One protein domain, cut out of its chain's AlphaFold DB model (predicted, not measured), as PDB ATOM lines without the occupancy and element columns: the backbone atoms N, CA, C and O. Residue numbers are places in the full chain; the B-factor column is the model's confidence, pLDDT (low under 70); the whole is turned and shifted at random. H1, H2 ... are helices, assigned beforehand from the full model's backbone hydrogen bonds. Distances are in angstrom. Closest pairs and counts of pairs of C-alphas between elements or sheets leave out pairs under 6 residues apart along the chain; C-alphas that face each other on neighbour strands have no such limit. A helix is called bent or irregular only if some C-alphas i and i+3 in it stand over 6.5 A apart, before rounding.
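This is residues 2 to 46 of the 118 residues of the protein "Fucose 4-O-acetylase" of Vibrio cholerae (UniProt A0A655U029). Two helices of nearly equal length, H1 and H2, lie almost in line but slid past each other, so that they overlap side by side only in part: the first part of H1 packs on the first part of H2. The long loop between them, residues 17 to 27, folds back beside H1, and the far part of H2 with the last residues, 38 to 46, sticks out and makes much of the length. The printed part has 45 residues with two named helices, H1 then H2, and no named strand; its class is all helix. It is loose, with a radius of gyration of the C-alphas of 12.8 A, and spans 43 by 16 by 12 A, a rod.

H1 holds residues 2 to 16 and measures 21.5 A from first to last C-alpha; it begins at C-alpha 2 at (180.287, 240.701, 218.943). H2 holds residues 28 to 43 and measures 23.5 A, from C-alpha 28 at (180.858, 234.731, 229.374) to C-alpha 43 at (194.337, 234.712, 210.182). Neither helix is bent.

H1 and H2 touch, with 24 pairs of C-alphas within 8 A. Their closest C-alphas are those of His 7 and Gly 29, 3.9 A apart. They run opposite ways at a shallow tilt of 17 degrees and form a helical hairpin. Their centres are 16.0 A apart. In H1 every O i to N i+4 pair is within hydrogen-bond range; in H2 11 of 12 are.

The two C-alphas farthest apart are those of Gly 18 and Asp 46, at 43.5 A. Residues 38 to 46, of which 38 to 43 belong to H2, stand free; the body without them spans 29 by 15 by 10 A. The link from H1 to H2, 11 residues, is long. The printed part has no cut. Its mean pLDDT is 87.4, and no printed residue is under 70.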
ATOM      1  N   LEU A   2     181.469 241.272 218.266       86.56
ATOM      2  CA  LEU A   2     180.287 240.701 218.943       86.56
ATOM      3  C   LEU A   2     180.554 240.172 220.366       86.56
ATOM      4  O   LEU A   2     179.784 240.478 221.267       86.56
ATOM      5  N   GLY A   3     181.665 239.464 220.604       85.62
ATOM      6  CA  GLY A   3     182.015 238.996 221.956       85.62
ATOM      7  C   GLY A   3     182.259 240.129 222.965       85.62
ATOM      8  O   GLY A   3     181.846 240.030 224.113       85.62
ATOM      9  N   MET A   4     182.850 241.246 222.524       87.38
ATOM     10  CA  MET A   4     183.044 242.434 223.368       87.38
ATOM     11  C   MET A   4     181.708 243.114 223.677       87.38
ATOM     12  O   MET A   4     181.473 243.499 224.816       87.38
ATOM     13  N   ALA A   5     180.812 243.215 222.691       90.44
ATOM     14  CA  ALA A   5     179.462 243.716 222.932       90.44
ATOM     15  C   ALA A   5     178.717 242.832 223.948       90.44
ATOM     16  O   ALA A   5     178.109 243.355 224.875       90.44
ATOM     17  N   PHE A   6     178.831 241.505 223.828       90.50
ATOM     18  CA  PHE A   6     178.225 240.564 224.771       90.50
ATOM     19  C   PHE A   6     178.789 240.719 226.191       90.50
ATOM     20  O   PHE A   6     178.019 240.780 227.142       90.50
ATOM     21  N   HIS A   7     180.111 240.879 226.332       89.75
ATOM     22  CA  HIS A   7     180.760 241.157 227.619       89.75
ATOM     23  C   HIS A   7     180.196 242.420 228.287       89.75
ATOM     24  O   HIS A   7     179.842 242.391 229.461       89.75
ATOM     25  N   PHE A   8     180.064 243.520 227.540       89.81
ATOM     26  CA  PHE A   8     179.536 244.766 228.098       89.81
ATOM     27  C   PHE A   8     178.048 244.692 228.439       89.81
ATOM     28  O   PHE A   8     177.632 245.272 229.439       89.81
ATOM     29  N   VAL A   9     177.250 243.974 227.646       91.31
ATOM     30  CA  VAL A   9     175.830 243.735 227.953       91.31
ATOM     31  C   VAL A   9     175.688 242.923 229.239       91.31
ATOM     32  O   VAL A   9     174.874 243.266 230.090       91.31
ATOM     33  N   GLU A  10     176.507 241.889 229.410       89.94
ATOM     34  CA  GLU A  10     176.527 241.058 230.614       89.94
ATOM     35  C   GLU A  10     176.964 241.865 231.848       89.94
ATOM     36  O   GLU A  10     176.285 241.835 232.875       89.94
ATOM     37  N   ALA A  11     178.021 242.675 231.724       88.56
ATOM     38  CA  ALA A  11     178.477 243.576 232.783       88.56
ATOM     39  C   ALA A  11     177.404 244.611 233.164       88.56
ATOM     40  O   ALA A  11     177.157 244.850 234.345       88.56
ATOM     41  N   TYR A  12     176.728 245.198 232.169       88.38
ATOM     42  CA  TYR A  12     175.646 246.157 232.389       88.38
ATOM     43  C   TYR A  12     174.431 245.508 233.066       88.38
ATOM     44  O   TYR A  12     173.864 246.089 233.988       88.38
ATOM     45  N   GLY A  13     174.060 244.293 232.654       89.56
ATOM     46  CA  GLY A  13     172.991 243.526 233.289       89.56
ATOM     47  C   GLY A  13     173.301 243.227 234.755       89.56
ATOM     48  O   GLY A  13     172.499 243.540 235.628       89.56
ATOM     49  N   LEU A  14     174.496 242.705 235.046       87.75
ATOM     50  CA  LEU A  14     174.941 242.412 236.415       87.75
ATOM     51  C   LEU A  14     175.031 243.666 237.291       87.75
ATOM     52  O   LEU A  14     174.728 243.603 238.484       87.75
ATOM     53  N   HIS A  15     175.379 244.812 236.703       88.38
ATOM     54  CA  HIS A  15     175.412 246.083 237.418       88.38
ATOM     55  C   HIS A  15     174.046 246.477 237.993       88.38
ATOM     56  O   HIS A  15     173.966 247.012 239.098       88.38
ATOM     57  N   GLN A  16     172.952 246.143 237.301       87.44
ATOM     58  CA  GLN A  16     171.597 246.375 237.816       87.44
ATOM     59  C   GLN A  16     171.252 245.498 239.030       87.44
ATOM     60  O   GLN A  16     170.372 245.857 239.809       87.44
ATOM     61  N   TYR A  17     171.973 244.392 239.236       87.88
ATOM     62  CA  TYR A  17     171.829 243.500 240.392       87.88
ATOM     63  C   TYR A  17     172.817 243.817 241.529       87.88
ATOM     64  O   TYR A  17     173.005 243.002 242.430       87.88
ATOM     65  N   GLY A  18     173.450 244.995 241.507       84.25
ATOM     66  CA  GLY A  18     174.326 245.469 242.585       84.25
ATOM     67  C   GLY A  18     175.781 245.003 242.491       84.25
ATOM     68  O   GLY A  18     176.550 245.240 243.420       84.25
ATOM     69  N   GLN A  19     176.183 244.367 241.387       85.38
ATOM     70  CA  GLN A  19     177.595 244.086 241.114       85.38
ATOM     71  C   GLN A  19     178.295 245.351 240.614       85.38
ATOM     72  O   GLN A  19     177.775 246.049 239.746       85.38
ATOM     73  N   VAL A  20     179.498 245.654 241.108       83.00
ATOM     74  CA  VAL A  20     180.266 246.763 240.527       83.00
ATOM     75  C   VAL A  20     180.755 246.330 239.147       83.00
ATOM     76  O   VAL A  20     181.204 245.200 238.950       83.00
ATOM     77  N   PHE A  21     180.657 247.234 238.173       74.81
ATOM     78  CA  PHE A  21     180.897 246.940 236.756       74.81
ATOM     79  C   PHE A  21     182.279 246.321 236.481       74.81
ATOM     80  O   PHE A  21     182.439 245.544 235.548       74.81
ATOM     81  N   ASN A  22     183.272 246.649 237.305       75.56
ATOM     82  CA  ASN A  22     184.652 246.185 237.197       75.56
ATOM     83  C   ASN A  22     185.027 245.092 238.215       75.56
ATOM     84  O   ASN A  22     186.208 244.801 238.361       75.56
ATOM     85  N   THR A  23     184.068 244.522 238.953       77.94
ATOM     86  CA  THR A  23     184.356 243.454 239.929       77.94
ATOM     87  C   THR A  23     184.591 242.106 239.260       77.94
ATOM     88  O   THR A  23     185.351 241.294 239.776       77.94
ATOM     89  N   ASN A  24     183.937 241.852 238.126       80.38
ATOM     90  CA  ASN A  24     184.053 240.577 237.428       80.38
ATOM     91  C   ASN A  24     185.162 240.656 236.377       80.38
ATOM     92  O   ASN A  24     184.977 241.259 235.322       80.38
ATOM     93  N   ASP A  25     186.293 240.003 236.655       72.00
ATOM     94  CA  ASP A  25     187.427 239.928 235.723       72.00
ATOM     95  C   ASP A  25     187.067 239.169 234.434       72.00
ATOM     96  O   ASP A  25     187.551 239.484 233.342       72.00
ATOM     97  N   TYR A  26     186.177 238.176 234.545       80.25
ATOM     98  CA  TYR A  26     185.752 237.329 233.437       80.25
ATOM     99  C   TYR A  26     184.237 237.159 233.424       80.25
ATOM    100  O   TYR A  26     183.624 236.757 234.409       80.25
ATOM    101  N   LEU A  27     183.655 237.435 232.264       86.94
ATOM    102  CA  LEU A  27     182.251 237.227 231.940       86.94
ATOM    103  C   LEU A  27     182.169 236.261 230.755       86.94
ATOM    104  O   LEU A  27     183.168 236.053 230.054       86.94
ATOM    105  N   PHE A  28     181.006 235.672 230.487       88.75
ATOM    106  CA  PHE A  28     180.858 234.731 229.374       88.75
ATOM    107  C   PHE A  28     181.260 235.364 228.030       88.75
ATOM    108  O   PHE A  28     181.954 234.748 227.213       88.75
ATOM    109  N   GLY A  29     180.918 236.641 227.830       87.81
ATOM    110  CA  GLY A  29     181.343 237.403 226.652       87.81
ATOM    111  C   GLY A  29     182.859 237.528 226.484       87.81
ATOM    112  O   GLY A  29     183.345 237.593 225.351       87.81
ATOM    113  N   THR A  30     183.628 237.493 227.580       89.12
ATOM    114  CA  THR A  30     185.096 237.570 227.541       89.12
ATOM    115  C   THR A  30     185.688 236.394 226.768       89.12
ATOM    116  O   THR A  30     186.582 236.591 225.945       89.12
ATOM    117  N   THR A  31     185.152 235.185 226.954       89.81
ATOM    118  CA  THR A  31     185.601 233.982 226.236       89.81
ATOM    119  C   THR A  31     185.347 234.107 224.735       89.81
ATOM    120  O   THR A  31     186.242 233.858 223.927       89.81
ATOM    121  N   LEU A  32     184.153 234.564 224.342       91.31
ATOM    122  CA  LEU A  32     183.810 234.775 222.932       91.31
ATOM    123  C   LEU A  32     184.681 235.858 222.284       91.31
ATOM    124  O   LEU A  32     185.104 235.724 221.134       91.31
ATOM    125  N   TRP A  33     184.970 236.931 223.022       92.00
ATOM    126  CA  TRP A  33     185.897 237.969 222.584       92.00
ATOM    127  C   TRP A  33     187.316 237.421 222.386       92.00
ATOM    128  O   TRP A  33     187.911 237.653 221.332       92.00
ATOM    129  N   ALA A  34     187.827 236.660 223.356       90.56
ATOM    130  CA  ALA A  34     189.164 236.080 223.318       90.56
ATOM    131  C   ALA A  34     189.339 235.108 222.140       90.56
ATOM    132  O   ALA A  34     190.318 235.221 221.404       90.56
ATOM    133  N   ILE A  35     188.368 234.218 221.900       92.94
ATOM    134  CA  ILE A  35     188.384 233.293 220.753       92.94
ATOM    135  C   ILE A  35     188.391 234.072 219.435       92.94
ATOM    136  O   ILE A  35     189.188 233.780 218.544       92.94
ATOM    137  N   GLY A  36     187.536 235.092 219.305       91.31
ATOM    138  CA  GLY A  36     187.485 235.916 218.098       91.31
ATOM    139  C   GLY A  36     188.804 236.641 217.824       91.31
ATOM    140  O   GLY A  36     189.269 236.663 216.685       91.31
ATOM    141  N   LEU A  37     189.428 237.202 218.864       91.00
ATOM    142  CA  LEU A  37     190.733 237.852 218.750       91.00
ATOM    143  C   LEU A  37     191.833 236.846 218.390       91.00
ATOM    144  O   LEU A  37     192.659 237.132 217.526       91.00
ATOM    145  N   PHE A  38     191.818 235.662 219.002       91.56
ATOM    146  CA  PHE A  38     192.762 234.588 218.706       91.56
ATOM    147  C   PHE A  38     192.675 234.145 217.240       91.56
ATOM    148  O   PHE A  38     193.685 234.147 216.539       91.56
ATOM    149  N   LEU A  39     191.469 233.850 216.745       92.88
ATOM    150  CA  LEU A  39     191.248 233.465 215.347       92.88
ATOM    151  C   LEU A  39     191.624 234.590 214.374       92.88
ATOM    152  O   LEU A  39     192.179 234.329 213.309       92.88
ATOM    153  N   PHE A  40     191.372 235.848 214.742       91.56
ATOM    154  CA  PHE A  40     191.778 237.001 213.941       91.56
ATOM    155  C   PHE A  40     193.304 237.126 213.826       91.56
ATOM    156  O   PHE A  40     193.818 237.332 212.726       91.56
ATOM    157  N   LEU A  41     194.027 236.988 214.940       89.88
ATOM    158  CA  LEU A  41     195.492 237.025 214.948       89.88
ATOM    159  C   LEU A  41     196.087 235.826 214.200       89.88
ATOM    160  O   LEU A  41     197.074 235.989 213.487       89.88
ATOM    161  N   LEU A  42     195.446 234.656 214.286       89.38
ATOM    162  CA  LEU A  42     195.816 233.470 213.515       89.38
ATOM    163  C   LEU A  42     195.650 233.692 212.002       89.38
ATOM    164  O   LEU A  42     196.506 233.287 211.223       89.38
ATOM    165  N   ALA A  43     194.583 234.379 211.585       93.88
ATOM    166  CA  ALA A  43     194.337 234.712 210.182       93.88
ATOM    167  C   ALA A  43     195.272 235.809 209.634       93.88
ATOM    168  O   ALA A  43     195.407 235.948 208.419       93.88
ATOM    169  N   LYS A  44     195.907 236.606 210.505       91.31
ATOM    170  CA  LYS A  44     196.803 237.715 210.129       91.31
ATOM    171  C   LYS A  44     198.151 237.634 210.859       91.31
ATOM    172  O   LYS A  44     198.476 238.528 211.648       91.31
ATOM    173  N   PRO A  45     198.971 236.611 210.566       83.31
ATOM    174  CA  PRO A  45     200.211 236.347 211.299       83.31
ATOM    175  C   PRO A  45     201.253 237.469 211.162       83.31
ATOM    176  O   PRO A  45     202.024 237.722 212.090       83.31
ATOM    177  N   ASP A  46     201.253 238.207 210.047       86.12
ATOM    178  CA  ASP A  46     202.224 239.283 209.813       86.12
ATOM    179  C   ASP A  46     202.029 240.504 210.729       86.12
ATOM    180  O   ASP A  46     202.952 241.306 210.882       86.12
TER     181      ASP A  46